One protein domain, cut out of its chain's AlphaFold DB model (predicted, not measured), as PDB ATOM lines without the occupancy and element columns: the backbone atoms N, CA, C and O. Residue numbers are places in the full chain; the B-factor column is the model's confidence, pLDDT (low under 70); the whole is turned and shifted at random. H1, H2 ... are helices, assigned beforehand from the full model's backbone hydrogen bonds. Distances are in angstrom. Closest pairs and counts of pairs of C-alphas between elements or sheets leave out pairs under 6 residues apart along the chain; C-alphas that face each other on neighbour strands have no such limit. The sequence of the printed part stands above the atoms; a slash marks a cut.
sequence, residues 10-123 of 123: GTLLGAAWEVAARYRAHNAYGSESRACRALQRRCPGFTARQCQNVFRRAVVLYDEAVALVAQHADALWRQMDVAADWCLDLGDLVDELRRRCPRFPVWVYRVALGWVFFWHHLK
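This is residues 10 to 123 of the 123 residues of an uncharacterized protein of Gemmata sp (UniProt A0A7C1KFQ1). Long helix H3 crosses a row of three helices, H2, H1 and H6; H5 packs on H3 and H6. H4 turns off past the end of H3, and residues 81 to 86 stick out. The printed part has 114 residues, 89 of them in six named helices, H1 to H6 in order along the chain, with no named strand; its class is all helix, and the whole is compact, with a radius of gyration of the C-alphas of 14.6 A and spans of 46 by 26 by 23 A.

H3, residues 48 to 71, runs 34.8 A from C-alpha 48 at (137.290, 137.821, 268.296) to C-alpha 71 at (170.855, 139.683, 277.159). H1 is residues 10 to 26, H2 32 to 42, H4 73 to 82, H5 91 to 100, H6 106 to 122.

H3, the hub, touches H1, H2, H5 and H6; its closest C-alphas to H1 are Ala 58 and Trp 17, 5.0 A. H1 and H2 form a hairpin. H4 and H6 are close but not clearly touching. In the six helices every O i to N i+4 pair is within hydrogen-bond range.

The farthest C-alphas, Thr 47 and Val 82, are 46.3 A apart. The printed part has no cut and no long link; pLDDT is under 70 at residues 84 to 86 and 123.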
ATOM      1  N   GLY A  10     148.860 141.932 258.025       91.06
ATOM      2  CA  GLY A  10     149.966 142.748 258.539       91.06
ATOM      3  C   GLY A  10     149.485 143.879 259.450       91.06
ATOM      4  O   GLY A  10     150.075 144.104 260.502       91.06
ATOM      5  N   THR A  11     148.363 144.518 259.103       93.25
ATOM      6  CA  THR A  11     147.724 145.552 259.930       93.25
ATOM      7  C   THR A  11     147.274 144.992 261.280       93.25
ATOM      8  O   THR A  11     147.540 145.609 262.309       93.25
ATOM      9  N   LEU A  12     146.659 143.802 261.298       96.50
ATOM     10  CA  LEU A  12     146.274 143.135 262.548       96.50
ATOM     11  C   LEU A  12     147.496 142.817 263.423       96.50
ATOM     12  O   LEU A  12     147.454 143.036 264.629       96.50
ATOM     13  N   LEU A  13     148.574 142.303 262.826       97.38
ATOM     14  CA  LEU A  13     149.800 141.941 263.544       97.38
ATOM     15  C   LEU A  13     150.489 143.165 264.162       97.38
ATOM     16  O   LEU A  13     150.871 143.115 265.329       97.38
ATOM     17  N   GLY A  14     150.588 144.266 263.414       97.00
ATOM     18  CA  GLY A  14     151.127 145.530 263.918       97.00
ATOM     19  C   GLY A  14     150.282 146.120 265.049       97.00
ATOM     20  O   GLY A  14     150.801 146.450 266.111       97.00
ATOM     21  N   ALA A  15     148.958 146.167 264.875       97.38
ATOM     22  CA  ALA A  15     148.057 146.661 265.915       97.38
ATOM     23  C   ALA A  15     148.090 145.788 267.180       97.38
ATOM     24  O   ALA A  15     147.995 146.307 268.293       97.38
ATOM     25  N   ALA A  16     148.230 144.469 267.026       98.12
ATOM     26  CA  ALA A  16     148.348 143.554 268.152       98.12
ATOM     27  C   ALA A  16     149.639 143.771 268.941       98.12
ATOM     28  O   ALA A  16     149.577 143.748 270.168       98.12
ATOM     29  N   TRP A  17     150.764 144.029 268.262       98.31
ATOM     30  CA  TRP A  17     152.010 144.433 268.915       98.31
ATOM     31  C   TRP A  17     151.804 145.671 269.791       98.31
ATOM     32  O   TRP A  17     152.078 145.625 270.984       98.31
ATOM     33  N   GLU A  18     151.241 146.748 269.242       97.81
ATOM     34  CA  GLU A  18     151.047 147.987 270.006       97.81
ATOM     35  C   GLU A  18     150.152 147.796 271.240       97.81
ATOM     36  O   GLU A  18     150.407 148.360 272.305       97.81
ATOM     37  N   VAL A  19     149.083 147.004 271.104       98.12
ATOM     38  CA  VAL A  19     148.188 146.679 272.223       98.12
ATOM     39  C   VAL A  19     148.910 145.809 273.254       98.12
ATOM     40  O   VAL A  19     148.763 146.056 274.448       98.12
ATOM     41  N   ALA A  20     149.704 144.823 272.825       98.19
ATOM     42  CA  ALA A  20     150.482 143.964 273.715       98.19
ATOM     43  C   ALA A  20     151.563 144.742 274.474       98.19
ATOM     44  O   ALA A  20     151.656 144.592 275.690       98.19
ATOM     45  N   ALA A  21     152.298 145.635 273.805       97.50
ATOM     46  CA  ALA A  21     153.290 146.498 274.440       97.50
ATOM     47  C   ALA A  21     152.649 147.376 275.521       97.50
ATOM     48  O   ALA A  21     153.093 147.383 276.666       97.50
ATOM     49  N   ARG A  22     151.517 148.028 275.215       96.81
ATOM     50  CA  ARG A  22     150.777 148.828 276.208       96.81
ATOM     51  C   ARG A  22     150.202 147.992 277.351       96.81
ATOM     52  O   ARG A  22     150.166 148.450 278.493       96.81
ATOM     53  N   TYR A  23     149.734 146.784 277.046       97.12
ATOM     54  CA  TYR A  23     149.244 145.842 278.045       97.12
ATOM     55  C   TYR A  23     150.357 145.419 279.008       97.12
ATOM     56  O   TYR A  23     150.159 145.499 280.214       97.12
ATOM     57  N   ARG A  24     151.524 145.021 278.494       96.25
ATOM     58  CA  ARG A  24     152.646 144.543 279.309       96.25
ATOM     59  C   ARG A  24     153.343 145.659 280.077       96.25
ATOM     60  O   ARG A  24     153.608 145.494 281.259       96.25
ATOM     61  N   ALA A  25     153.612 146.788 279.433       93.81
ATOM     62  CA  ALA A  25     154.424 147.846 280.022       93.81
ATOM     63  C   ALA A  25     153.683 148.775 280.982       93.81
ATOM     64  O   ALA A  25     154.274 149.297 281.923       93.81
ATOM     65  N   HIS A  26     152.395 149.011 280.731       92.12
ATOM     66  CA  HIS A  26     151.611 149.999 281.477       92.12
ATOM     67  C   HIS A  26     150.394 149.397 282.175       92.12
ATOM     68  O   HIS A  26     149.623 150.135 282.784       92.12
ATOM     69  N   ASN A  27     150.140 148.092 282.010       93.44
ATOM     70  CA  ASN A  27     148.871 147.470 282.388       93.44
ATOM     71  C   ASN A  27     147.642 148.256 281.867       93.44
ATOM     72  O   ASN A  27     146.580 148.264 282.488       93.44
ATOM     73  N   ALA A  28     147.767 148.922 280.706       94.62
ATOM     74  CA  ALA A  28     146.828 149.961 280.246       94.62
ATOM     75  C   ALA A  28     145.380 149.473 280.047       94.62
ATOM     76  O   ALA A  28     144.448 150.269 279.942       94.62
ATOM     77  N   TYR A  29     145.182 148.159 279.960       94.38
ATOM     78  CA  TYR A  29     143.877 147.541 279.741       94.38
ATOM     79  C   TYR A  29     143.341 146.797 280.971       94.38
ATOM     80  O   TYR A  29     142.173 146.404 280.960       94.38
ATOM     81  N   GLY A  30     144.164 146.560 281.998       94.88
ATOM     82  CA  GLY A  30     143.833 145.814 283.221       94.88
ATOM     83  C   GLY A  30     143.555 144.312 283.047       94.88
ATOM     84  O   GLY A  30     143.674 143.552 283.997       94.88
ATOM     85  N   SER A  31     143.171 143.854 281.851       97.31
ATOM     86  CA  SER A  31     142.911 142.439 281.552       97.31
ATOM     87  C   SER A  31     143.097 142.123 280.068       97.31
ATOM     88  O   SER A  31     142.864 142.974 279.201       97.31
ATOM     89  N   GLU A  32     143.424 140.863 279.766       97.38
ATOM     90  CA  GLU A  32     143.512 140.348 278.393       97.38
ATOM     91  C   GLU A  32     142.202 140.569 277.619       97.38
ATOM     92  O   GLU A  32     142.222 141.007 276.469       97.38
ATOM     93  N   SER A  33     141.042 140.337 278.242       97.62
ATOM     94  CA  SER A  33     139.742 140.496 277.577       97.62
ATOM     95  C   SER A  33     139.460 141.946 277.165       97.62
ATOM     96  O   SER A  33     138.785 142.184 276.160       97.62
ATOM     97  N   ARG A  34     139.946 142.940 277.921       98.12
ATOM     98  CA  ARG A  34     139.841 144.361 277.541       98.12
ATOM     99  C   ARG A  34     140.839 144.716 276.439       98.12
ATOM    100  O   ARG A  34     140.453 145.415 275.503       98.12
ATOM    101  N   ALA A  35     142.058 144.178 276.489       98.06
ATOM    102  CA  ALA A  35     143.060 144.355 275.437       98.06
ATOM    103  C   ALA A  35     142.596 143.758 274.092       98.06
ATOM    104  O   ALA A  35     142.629 144.436 273.065       98.06
ATOM    105  N   CYS A  36     142.048 142.537 274.095       97.69
ATOM    106  CA  CYS A  36     141.507 141.889 272.896       97.69
ATOM    107  C   CYS A  36     140.335 142.675 272.289       97.69
ATOM    108  O   CYS A  36     140.263 142.834 271.071       97.69
ATOM    109  N   ARG A  37     139.438 143.220 273.128       97.44
ATOM    110  CA  ARG A  37     138.347 144.099 272.671       97.44
ATOM    111  C   ARG A  37     138.872 145.399 272.063       97.44
ATOM    112  O   ARG A  37     138.345 145.848 271.048       97.44
ATOM    113  N   ALA A  38     139.915 145.993 272.644       97.81
ATOM    114  CA  ALA A  38     140.565 147.167 272.070       97.81
ATOM    115  C   ALA A  38     141.180 146.851 270.697       97.81
ATOM    116  O   ALA A  38     140.951 147.596 269.746       97.81
ATOM    117  N   LEU A  39     141.877 145.717 270.560       97.56
ATOM    118  CA  LEU A  39     142.420 145.258 269.279       97.56
ATOM    119  C   LEU A  39     141.320 145.053 268.228       97.56
ATOM    120  O   LEU A  39     141.453 145.528 267.105       97.56
ATOM    121  N   GLN A  40     140.209 144.411 268.596       96.62
ATOM    122  CA  GLN A  40     139.087 144.185 267.682       96.62
ATOM    123  C   GLN A  40     138.472 145.499 267.178       96.62
ATOM    124  O   GLN A  40     138.152 145.616 265.999       96.62
ATOM    125  N   ARG A  41     138.351 146.515 268.043       95.75
ATOM    126  CA  ARG A  41     137.872 147.850 267.643       95.75
ATOM    127  C   ARG A  41     138.822 148.543 266.664       95.75
ATOM    128  O   ARG A  41     138.359 149.238 265.769       95.75
ATOM    129  N   ARG A  42     140.137 148.351 266.820       95.00
ATOM    130  CA  ARG A  42     141.157 148.894 265.902       95.00
ATOM    131  C   ARG A  42     141.196 148.153 264.566       95.00
ATOM    132  O   ARG A  42     141.573 148.737 263.551       95.00
ATOM    133  N   CYS A  43     140.817 146.878 264.573       94.19
ATOM    134  CA  CYS A  43     140.878 146.011 263.408       94.19
ATOM    135  C   CYS A  43     139.498 145.424 263.035       94.19
ATOM    136  O   CYS A  43     139.287 144.217 263.201       94.19
ATOM    137  N   PRO A  44     138.539 146.249 262.555       92.69
ATOM    138  CA  PRO A  44     137.240 145.760 262.104       92.69
ATOM    139  C   PRO A  44     137.382 144.755 260.951       92.69
ATOM    140  O   PRO A  44     138.158 144.948 260.019       92.69
ATOM    141  N   GLY A  45     136.587 143.685 261.006       92.81
ATOM    142  CA  GLY A  45     136.586 142.608 260.008       92.81
ATOM    143  C   GLY A  45     137.341 141.345 260.432       92.81
ATOM    144  O   GLY A  45     137.216 140.320 259.766       92.81
ATOM    145  N   PHE A  46     138.062 141.375 261.556       94.62
ATOM    146  CA  PHE A  46     138.624 140.174 262.176       94.62
ATOM    147  C   PHE A  46     137.719 139.643 263.289       94.62
ATOM    148  O   PHE A  46     137.061 140.395 264.014       94.62
ATOM    149  N   THR A  47     137.689 138.321 263.439       95.94
ATOM    150  CA  THR A  47     136.901 137.665 264.488       95.94
ATOM    151  C   THR A  47     137.566 137.829 265.854       95.94
ATOM    152  O   THR A  47     138.790 137.930 265.959       95.94
ATOM    153  N   ALA A  48     136.773 137.765 266.926       96.31
ATOM    154  CA  ALA A  48     137.290 137.821 268.296       96.31
ATOM    155  C   ALA A  48     138.391 136.770 268.547       96.31
ATOM    156  O   ALA A  48     139.424 137.080 269.139       96.31
ATOM    157  N   ARG A  49     138.220 135.554 268.010       97.38
ATOM    158  CA  ARG A  49     139.216 134.475 268.097       97.38
ATOM    159  C   ARG A  49     140.521 134.823 267.375       97.38
ATOM    160  O   ARG A  49     141.597 134.533 267.892       97.38
ATOM    161  N   GLN A  50     140.454 135.443 266.194       96.81
ATOM    162  CA  GLN A  50     141.649 135.905 265.477       96.81
ATOM    163  C   GLN A  50     142.384 136.987 266.271       96.81
ATOM    164  O   GLN A  50     143.595 136.876 266.454       96.81
ATOM    165  N   CYS A  51     141.659 137.985 266.785       97.69
ATOM    166  CA  CYS A  51     142.239 139.039 267.615       97.69
ATOM    167  C   CYS A  51     142.902 138.464 268.871       97.69
ATOM    168  O   CYS A  51     144.052 138.790 269.142       97.69
ATOM    169  N   GLN A  52     142.233 137.559 269.591       98.19
ATOM    170  CA  GLN A  52     142.790 136.925 270.788       98.19
ATOM    171  C   GLN A  52     144.057 136.117 270.482       98.19
ATOM    172  O   GLN A  52     145.072 136.266 271.161       98.19
ATOM    173  N   ASN A  53     144.030 135.291 269.434       98.06
ATOM    174  CA  ASN A  53     145.184 134.486 269.043       98.06
ATOM    175  C   ASN A  53     146.394 135.350 268.676       98.06
ATOM    176  O   ASN A  53     147.521 135.030 269.050       98.06
ATOM    177  N   VAL A  54     146.174 136.428 267.922       97.81
ATOM    178  CA  VAL A  54     147.259 137.322 267.510       97.81
ATOM    179  C   VAL A  54     147.751 138.168 268.685       97.81
ATOM    180  O   VAL A  54     148.958 138.325 268.832       97.81
ATOM    181  N   PHE A  55     146.857 138.628 269.564       98.44
ATOM    182  CA  PHE A  55     147.226 139.329 270.794       98.44
ATOM    183  C   PHE A  55     148.140 138.477 271.681       98.44
ATOM    184  O   PHE A  55     149.224 138.923 272.036       98.44
ATOM    185  N   ARG A  56     147.766 137.224 271.970       98.38
ATOM    186  CA  ARG A  56     148.601 136.315 272.778       98.38
ATOM    187  C   ARG A  56     149.985 136.101 272.172       98.38
ATOM    188  O   ARG A  56     150.975 136.089 272.888       98.38
ATOM    189  N   ARG A  57     150.075 135.981 270.843       98.31
ATOM    190  CA  ARG A  57     151.372 135.892 270.151       98.31
ATOM    191  C   ARG A  57     152.182 137.177 270.259       98.31
ATOM    192  O   ARG A  57     153.395 137.103 270.377       98.31
ATOM    193  N   ALA A  58     151.529 138.332 270.200       98.38
ATOM    194  CA  ALA A  58     152.192 139.619 270.369       98.38
ATOM    195  C   ALA A  58     152.693 139.818 271.809       98.38
ATOM    196  O   ALA A  58     153.740 140.422 272.005       98.38
ATOM    197  N   VAL A  59     151.992 139.259 272.800       98.44
ATOM    198  CA  VAL A  59     152.468 139.192 274.189       98.44
ATOM    199  C   VAL A  59     153.730 138.332 274.295       98.44
ATOM    200  O   VAL A  59     154.714 138.795 274.854       98.44
ATOM    201  N   VAL A  60     153.749 137.140 273.689       98.25
ATOM    202  CA  VAL A  60     154.966 136.303 273.653       98.25
ATOM    203  C   VAL A  60     156.116 137.021 272.936       98.25
ATOM    204  O   VAL A  60     157.238 137.011 273.426       98.25
ATOM    205  N   LEU A  61     155.843 137.701 271.814       98.50
ATOM    206  CA  LEU A  61     156.848 138.512 271.116       98.50
ATOM    207  C   LEU A  61     157.442 139.596 272.027       98.50
ATOM    208  O   LEU A  61     158.642 139.835 271.971       98.50
ATOM    209  N   TYR A  62     156.613 140.247 272.845       98.44
ATOM    210  CA  TYR A  62     157.070 141.244 273.809       98.44
ATOM    211  C   TYR A  62     157.992 140.625 274.856       98.44
ATOM    212  O   TYR A  62     159.077 141.146 275.085       98.44
ATOM    213  N   ASP A  63     157.579 139.512 275.461       98.19
ATOM    214  CA  ASP A  63     158.354 138.858 276.516       98.19
ATOM    215  C   ASP A  63     159.719 138.371 275.979       98.19
ATOM    216  O   ASP A  63     160.751 138.583 276.614       98.19
ATOM    217  N   GLU A  64     159.750 137.818 274.761       98.44
ATOM    218  CA  GLU A  64     160.993 137.431 274.076       98.44
ATOM    219  C   GLU A  64     161.869 138.632 273.705       98.44
ATOM    220  O   GLU A  64     163.092 138.563 273.827       98.44
ATOM    221  N   ALA A  65     161.270 139.747 273.274       98.25
ATOM    222  CA  ALA A  65     162.012 140.972 272.996       98.25
ATOM    223  C   ALA A  65     162.656 141.534 274.272       98.25
ATOM    224  O   ALA A  65     163.816 141.933 274.229       98.25
ATOM    225  N   VAL A  66     161.947 141.516 275.409       97.94
ATOM    226  CA  VAL A  66     162.495 141.902 276.725       97.94
ATOM    227  C   VAL A  66     163.681 141.022 277.097       97.94
ATOM    228  O   VAL A  66     164.745 141.546 277.420       97.94
ATOM    229  N   ALA A  67     163.528 139.701 277.006       98.06
ATOM    230  CA  ALA A  67     164.607 138.774 277.327       98.06
ATOM    231  C   ALA A  67     165.834 138.983 276.423       98.06
ATOM    232  O   ALA A  67     166.963 139.017 276.911       98.06
ATOM    233  N   LEU A  68     165.621 139.151 275.114       97.94
ATOM    234  CA  LEU A  68     166.705 139.333 274.152       97.94
ATOM    235  C   LEU A  68     167.438 140.667 274.342       97.94
ATOM    236  O   LEU A  68     168.666 140.695 274.300       97.94
ATOM    237  N   VAL A  69     166.701 141.755 274.580       96.81
ATOM    238  CA  VAL A  69     167.292 143.069 274.866       96.81
ATOM    239  C   VAL A  69     168.087 143.028 276.167       96.81
ATOM    240  O   VAL A  69     169.215 143.504 276.182       96.81
ATOM    241  N   ALA A  70     167.566 142.398 277.223       96.44
ATOM    242  CA  ALA A  70     168.288 142.261 278.486       96.44
ATOM    243  C   ALA A  70     169.612 141.488 278.323       96.44
ATOM    244  O   ALA A  70     170.619 141.869 278.912       96.44
ATOM    245  N   GLN A  71     169.637 140.447 277.480       97.38
ATOM    246  CA  GLN A  71     170.855 139.683 277.159       97.38
ATOM    247  C   GLN A  71     171.919 140.513 276.423       97.38
ATOM    248  O   GLN A  71     173.102 140.198 276.512       97.38
ATOM    249  N   HIS A  72     171.511 141.562 275.704       96.38
ATOM    250  CA  HIS A  72     172.385 142.380 274.857       96.38
ATOM    251  C   HIS A  72     172.481 143.841 275.321       96.38
ATOM    252  O   HIS A  72     173.002 144.682 274.587       96.38
ATOM    253  N   ALA A  73     171.997 144.157 276.527       93.44
ATOM    254  CA  ALA A  73     171.832 145.533 276.989       93.44
ATOM    255  C   ALA A  73     173.153 146.316 276.963       93.44
ATOM    256  O   ALA A  73     173.191 147.422 276.430       93.44
ATOM    257  N   ASP A  74     174.250 145.722 277.440       93.06
ATOM    258  CA  ASP A  74     175.571 146.367 277.455       93.06
ATOM    259  C   ASP A  74     176.083 146.711 276.052       93.06
ATOM    260  O   ASP A  74     176.725 147.742 275.851       93.06
ATOM    261  N   ALA A  75     175.827 145.842 275.070       92.69
ATOM    262  CA  ALA A  75     176.228 146.085 273.689       92.69
ATOM    263  C   ALA A  75     175.398 147.219 273.072       92.69
ATOM    264  O   ALA A  75     175.954 148.083 272.396       92.69
ATOM    265  N   LEU A  76     174.091 147.243 273.348       92.25
ATOM    266  CA  LEU A  76     173.186 148.297 272.887       92.25
ATOM    267  C   LEU A  76     173.533 149.657 273.507       92.25
ATOM    268  O   LEU A  76     173.560 150.653 272.790       92.25
ATOM    269  N   TRP A  77     173.879 149.704 274.796       90.88
ATOM    270  CA  TRP A  77     174.362 150.925 275.450       90.88
ATOM    271  C   TRP A  77     175.637 151.465 274.809       90.88
ATOM    272  O   TRP A  77     175.680 152.632 274.431       90.88
ATOM    273  N   ARG A  78     176.637 150.602 274.586       90.88
ATOM    274  CA  ARG A  78     177.884 151.001 273.912       90.88
ATOM    275  C   ARG A  78     177.645 151.534 272.503       90.88
ATOM    276  O   ARG A  78     178.319 152.469 272.089       90.88
ATOM    277  N   GLN A  79     176.710 150.945 271.756       89.75
ATOM    278  CA  GLN A  79     176.330 151.487 270.450       89.75
ATOM    279  C   GLN A  79     175.725 152.884 270.585       89.75
ATOM    280  O   GLN A  79     176.045 153.761 269.788       89.75
ATOM    281  N   MET A  80     174.876 153.100 271.591       87.00
ATOM    282  CA  MET A  80     174.223 154.385 271.816       87.00
ATOM    283  C   MET A  80     175.208 155.501 272.181       87.00
ATOM    284  O   MET A  80     175.064 156.603 271.666       87.00
ATOM    285  N   ASP A  81     176.230 155.205 272.988       84.94
ATOM    286  CA  ASP A  81     177.275 156.175 273.356       84.94
ATOM    287  C   ASP A  81     178.094 156.656 272.146       84.94
ATOM    288  O   ASP A  81     178.617 157.769 272.134       84.94
ATOM    289  N   VAL A  82     178.212 155.813 271.117       83.50
ATOM    290  CA  VAL A  82     178.977 156.100 269.893       83.50
ATOM    291  C   VAL A  82     178.083 156.674 268.785       83.50
ATOM    292  O   VAL A  82     178.568 157.359 267.881       83.50
ATOM    293  N   ALA A  83     176.776 156.411 268.827       78.94
ATOM    294  CA  ALA A  83     175.841 156.818 267.789       78.94
ATOM    295  C   ALA A  83     175.448 158.297 267.925       78.94
ATOM    296  O   ALA A  83     174.700 158.676 268.822       78.94
ATOM    297  N   ALA A  84     175.862 159.125 266.961       65.69
ATOM    298  CA  ALA A  84     175.488 160.542 266.905       65.69
ATOM    299  C   ALA A  84     173.965 160.775 266.755       65.69
ATOM    300  O   ALA A  84     173.446 161.775 267.243       65.69
ATOM    301  N   ASP A  85     173.246 159.828 266.135       69.50
ATOM    302  CA  ASP A  85     171.834 159.976 265.742       69.50
ATOM    303  C   ASP A  85     170.887 158.956 266.401       69.50
ATOM    304  O   ASP A  85     169.822 158.657 265.858       69.50
ATOM    305  N   TRP A  86     171.253 158.373 267.551       68.69
ATOM    306  CA  TRP A  86     170.398 157.409 268.276       68.69
ATOM    307  C   TRP A  86     169.967 156.190 267.431       68.69
ATOM    308  O   TRP A  86     168.966 155.524 267.711       68.69
ATOM    309  N   CYS A  87     170.715 155.891 266.367       75.00
ATOM    310  CA  CYS A  87     170.412 154.808 265.444       75.00
ATOM    311  C   CYS A  87     171.100 153.527 265.922       75.00
ATOM    312  O   CYS A  87     172.274 153.301 265.638       75.00
ATOM    313  N   LEU A  88     170.365 152.695 266.658       84.62
ATOM    314  CA  LEU A  88     170.831 151.363 267.040       84.62
ATOM    315  C   LEU A  88     170.792 150.428 265.830       84.62
ATOM    316  O   LEU A  88     169.766 150.338 265.136       84.62
ATOM    317  N   ASP A  89     171.882 149.695 265.612       89.62
ATOM    318  CA  ASP A  89     171.871 148.587 264.668       89.62
ATOM    319  C   ASP A  89     171.245 147.365 265.343       89.62
ATOM    320  O   ASP A  89     171.811 146.737 266.237       89.62
ATOM    321  N   LEU A  90     170.021 147.059 264.920       93.88
ATOM    322  CA  LEU A  90     169.218 145.963 265.452       93.88
ATOM    323  C   LEU A  90     169.160 144.770 264.492       93.88
ATOM    324  O   LEU A  90     168.337 143.888 264.718       93.88
ATOM    325  N   GLY A  91     169.953 144.741 263.413       94.69
ATOM    326  CA  GLY A  91     169.867 143.713 262.368       94.69
ATOM    327  C   GLY A  91     169.928 142.286 262.919       94.69
ATOM    328  O   GLY A  91     168.974 141.518 262.763       94.69
ATOM    329  N   ASP A  92     170.992 141.975 263.657       95.88
ATOM    330  CA  ASP A  92     171.208 140.642 264.230       95.88
ATOM    331  C   ASP A  92     170.132 140.269 265.260       95.88
ATOM    332  O   ASP A  92     169.602 139.153 265.246       95.88
ATOM    333  N   LEU A  93     169.730 141.223 266.109       97.12
ATOM    334  CA  LEU A  93     168.678 141.005 267.108       97.12
ATOM    335  C   LEU A  93     167.309 140.797 266.447       97.12
ATOM    336  O   LEU A  93     166.506 139.997 266.929       97.12
ATOM    337  N   VAL A  94     167.020 141.491 265.340       97.94
ATOM    338  CA  VAL A  94     165.795 141.284 264.558       97.94
ATOM    339  C   VAL A  94     165.761 139.858 264.024       97.94
ATOM    340  O   VAL A  94     164.736 139.188 264.166       97.94
ATOM    341  N   ASP A  95     166.850 139.373 263.435       98.06
ATOM    342  CA  ASP A  95     166.896 138.017 262.893       98.06
ATOM    343  C   ASP A  95     166.843 136.950 263.987       98.06
ATOM    344  O   ASP A  95     166.152 135.936 263.837       98.06
ATOM    345  N   GLU A  96     167.462 137.192 265.140       98.06
ATOM    346  CA  GLU A  96     167.314 136.319 266.295       98.06
ATOM    347  C   GLU A  96     165.875 136.275 266.822       98.06
ATOM    348  O   GLU A  96     165.301 135.188 266.960       98.06
ATOM    349  N   LEU A  97     165.240 137.428 267.034       97.75
ATOM    350  CA  LEU A  97     163.858 137.492 267.507       97.75
ATOM    351  C   LEU A  97     162.885 136.860 266.501       97.75
ATOM    352  O   LEU A  97     161.904 136.223 266.892       97.75
ATOM    353  N   ARG A  98     163.168 136.972 265.199       97.88
ATOM    354  CA  ARG A  98     162.408 136.299 264.132       97.88
ATOM    355  C   ARG A  98     162.506 134.782 264.207       97.88
ATOM    356  O   ARG A  98     161.501 134.121 263.943       97.88
ATOM    357  N   ARG A  99     163.674 134.234 264.563       97.94
ATOM    358  CA  ARG A  99     163.857 132.786 264.772       97.94
ATOM    359  C   ARG A  99     163.057 132.290 265.978       97.94
ATOM    360  O   ARG A  99     162.416 131.248 265.873       97.94
ATOM    361  N   ARG A 100     163.035 133.052 267.078       97.38
ATOM    362  CA  ARG A 100     162.281 132.707 268.301       97.38
ATOM    363  C   ARG A 100     160.764 132.841 268.113       97.38
ATOM    364  O   ARG A 100     159.997 131.952 268.474       97.38
ATOM    365  N   CYS A 101     160.328 133.932 267.485       96.31
ATOM    366  CA  CYS A 101     158.923 134.308 267.339       96.31
ATOM    367  C   CYS A 101     158.567 134.624 265.880       96.31
ATOM    368  O   CYS A 101     158.322 135.786 265.544       96.31
ATOM    369  N   PRO A 102     158.482 133.630 264.980       95.06
ATOM    370  CA  PRO A 102     158.147 133.890 263.584       95.06
ATOM    371  C   PRO A 102     156.701 134.392 263.446       95.06
ATOM    372  O   PRO A 102     155.862 134.143 264.315       95.06
ATOM    373  N   ARG A 103     156.380 134.984 262.280       94.25
ATOM    374  CA  ARG A 103     155.031 135.363 261.771       94.25
ATOM    375  C   ARG A 103     154.649 136.839 261.858       94.25
ATOM    376  O   ARG A 103     153.549 137.169 261.408       94.25
ATOM    377  N   PHE A 104     155.505 137.710 262.377       96.81
ATOM    378  CA  PHE A 104     155.282 139.151 262.288       96.81
ATOM    379  C   PHE A 104     155.985 139.731 261.048       96.81
ATOM    380  O   PHE A 104     156.903 139.112 260.507       96.81
ATOM    381  N   PRO A 105     155.543 140.885 260.527       96.12
ATOM    382  CA  PRO A 105     156.321 141.638 259.549       96.12
ATOM    383  C   PRO A 105     157.659 142.099 260.144       96.12
ATOM    384  O   PRO A 105     157.708 142.447 261.320       96.12
ATOM    385  N   VAL A 106     158.716 142.180 259.324       96.19
ATOM    386  CA  VAL A 106     160.075 142.578 259.762       96.19
ATOM    387  C   VAL A 106     160.072 143.882 260.567       96.19
ATOM    388  O   VAL A 106     160.694 143.965 261.622       96.19
ATOM    389  N   TRP A 107     159.304 144.877 260.116       95.94
ATOM    390  CA  TRP A 107     159.215 146.171 260.790       95.94
ATOM    391  C   TRP A 107     158.697 146.070 262.235       95.94
ATOM    392  O   TRP A 107     159.123 146.855 263.075       95.94
ATOM    393  N   VAL A 108     157.834 145.093 262.553       97.69
ATOM    394  CA  VAL A 108     157.313 144.907 263.918       97.69
ATOM    395  C   VAL A 108     158.427 144.477 264.866       97.69
ATOM    396  O   VAL A 108     158.475 144.978 265.980       97.69
ATOM    397  N   TYR A 109     159.348 143.611 264.433       98.00
ATOM    398  CA  TYR A 109     160.488 143.201 265.262       98.00
ATOM    399  C   TYR A 109     161.412 144.377 265.568       98.00
ATOM    400  O   TYR A 109     161.807 144.563 266.714       98.00
ATOM    401  N   ARG A 110     161.705 145.207 264.557       96.19
ATOM    402  CA  ARG A 110     162.546 146.398 264.734       96.19
ATOM    403  C   ARG A 110     161.912 147.387 265.712       96.19
ATOM    404  O   ARG A 110     162.581 147.856 266.627       96.19
ATOM    405  N   VAL A 111     160.611 147.650 265.556       95.75
ATOM    406  CA  VAL A 111     159.850 148.482 266.500       95.75
ATOM    407  C   VAL A 111     159.830 147.849 267.891       95.75
ATOM    408  O   VAL A 111     159.970 148.569 268.872       95.75
ATOM    409  N   ALA A 112     159.682 146.527 267.993       97.25
ATOM    410  CA  ALA A 112     159.612 145.837 269.273       97.25
ATOM    411  C   ALA A 112     160.896 145.968 270.087       97.25
ATOM    412  O   ALA A 112     160.839 146.368 271.246       97.25
ATOM    413  N   LEU A 113     162.039 145.696 269.462       97.06
ATOM    414  CA  LEU A 113     163.347 145.795 270.099       97.06
ATOM    415  C   LEU A 113     163.668 147.232 270.514       97.06
ATOM    416  O   LEU A 113     164.026 147.464 271.665       97.06
ATOM    417  N   GLY A 114     163.460 148.204 269.617       93.75
ATOM    418  CA  GLY A 114     163.692 149.616 269.932       93.75
ATOM    419  C   GLY A 114     162.790 150.118 271.063       93.75
ATOM    420  O   GLY A 114     163.260 150.777 271.986       93.75
ATOM    421  N   TRP A 115     161.501 149.761 271.032       94.69
ATOM    422  CA  TRP A 115     160.547 150.154 272.068       94.69
ATOM    423  C   TRP A 115     160.880 149.524 273.426       94.69
ATOM    424  O   TRP A 115     160.833 150.209 274.444       94.69
ATOM    425  N   VAL A 116     161.233 148.234 273.452       96.50
ATOM    426  CA  VAL A 116     161.618 147.523 274.679       96.50
ATOM    427  C   VAL A 116     162.896 148.105 275.271       96.50
ATOM    428  O   VAL A 116     162.920 148.383 276.467       96.50
ATOM    429  N   PHE A 117     163.928 148.332 274.457       94.50
ATOM    430  CA  PHE A 117     165.167 148.939 274.936       94.50
ATOM    431  C   PHE A 117     164.913 150.333 275.514       94.50
ATOM    432  O   PHE A 117     165.301 150.610 276.648       94.50
ATOM    433  N   PHE A 118     164.152 151.165 274.798       91.62
ATOM    434  CA  PHE A 118     163.745 152.474 275.299       91.62
ATOM    435  C   PHE A 118     163.012 152.382 276.645       91.62
ATOM    436  O   PHE A 118     163.367 153.079 277.588       91.62
ATOM    437  N   TRP A 119     162.004 151.516 276.753       91.88
ATOM    438  CA  TRP A 119     161.157 151.457 277.943       91.88
ATOM    439  C   TRP A 119     161.852 150.881 279.181       91.88
ATOM    440  O   TRP A 119     161.567 151.335 280.287       91.88
ATOM    441  N   HIS A 120     162.711 149.872 279.013       89.56
ATOM    442  CA  HIS A 120     163.334 149.157 280.137       89.56
ATOM    443  C   HIS A 120     164.727 149.667 280.505       89.56
ATOM    444  O   HIS A 120     165.180 149.381 281.609       89.56
ATOM    445  N   HIS A 121     165.402 150.392 279.611       86.56
ATOM    446  CA  HIS A 121     166.777 150.840 279.844       86.56
ATOM    447  C   HIS A 121     166.964 152.355 279.702       86.56
ATOM    448  O   HIS A 121     167.742 152.915 280.462       86.56
ATOM    449  N   LEU A 122     166.266 153.036 278.785       82.25
ATOM    450  CA  LEU A 122     166.484 154.478 278.553       82.25
ATOM    451  C   LEU A 122     165.589 155.404 279.379       82.25
ATOM    452  O   LEU A 122     165.862 156.601 279.456       82.25
ATOM    453  N   LYS A 123     164.487 154.878 279.908       62.50
ATOM    454  CA  LYS A 123     163.464 155.662 280.590       62.50
ATOM    455  C   LYS A 123     163.799 155.950 282.051       62.50
ATOM    456  O   LYS A 123     164.291 155.028 282.731       62.50
TER     457      LYS A 123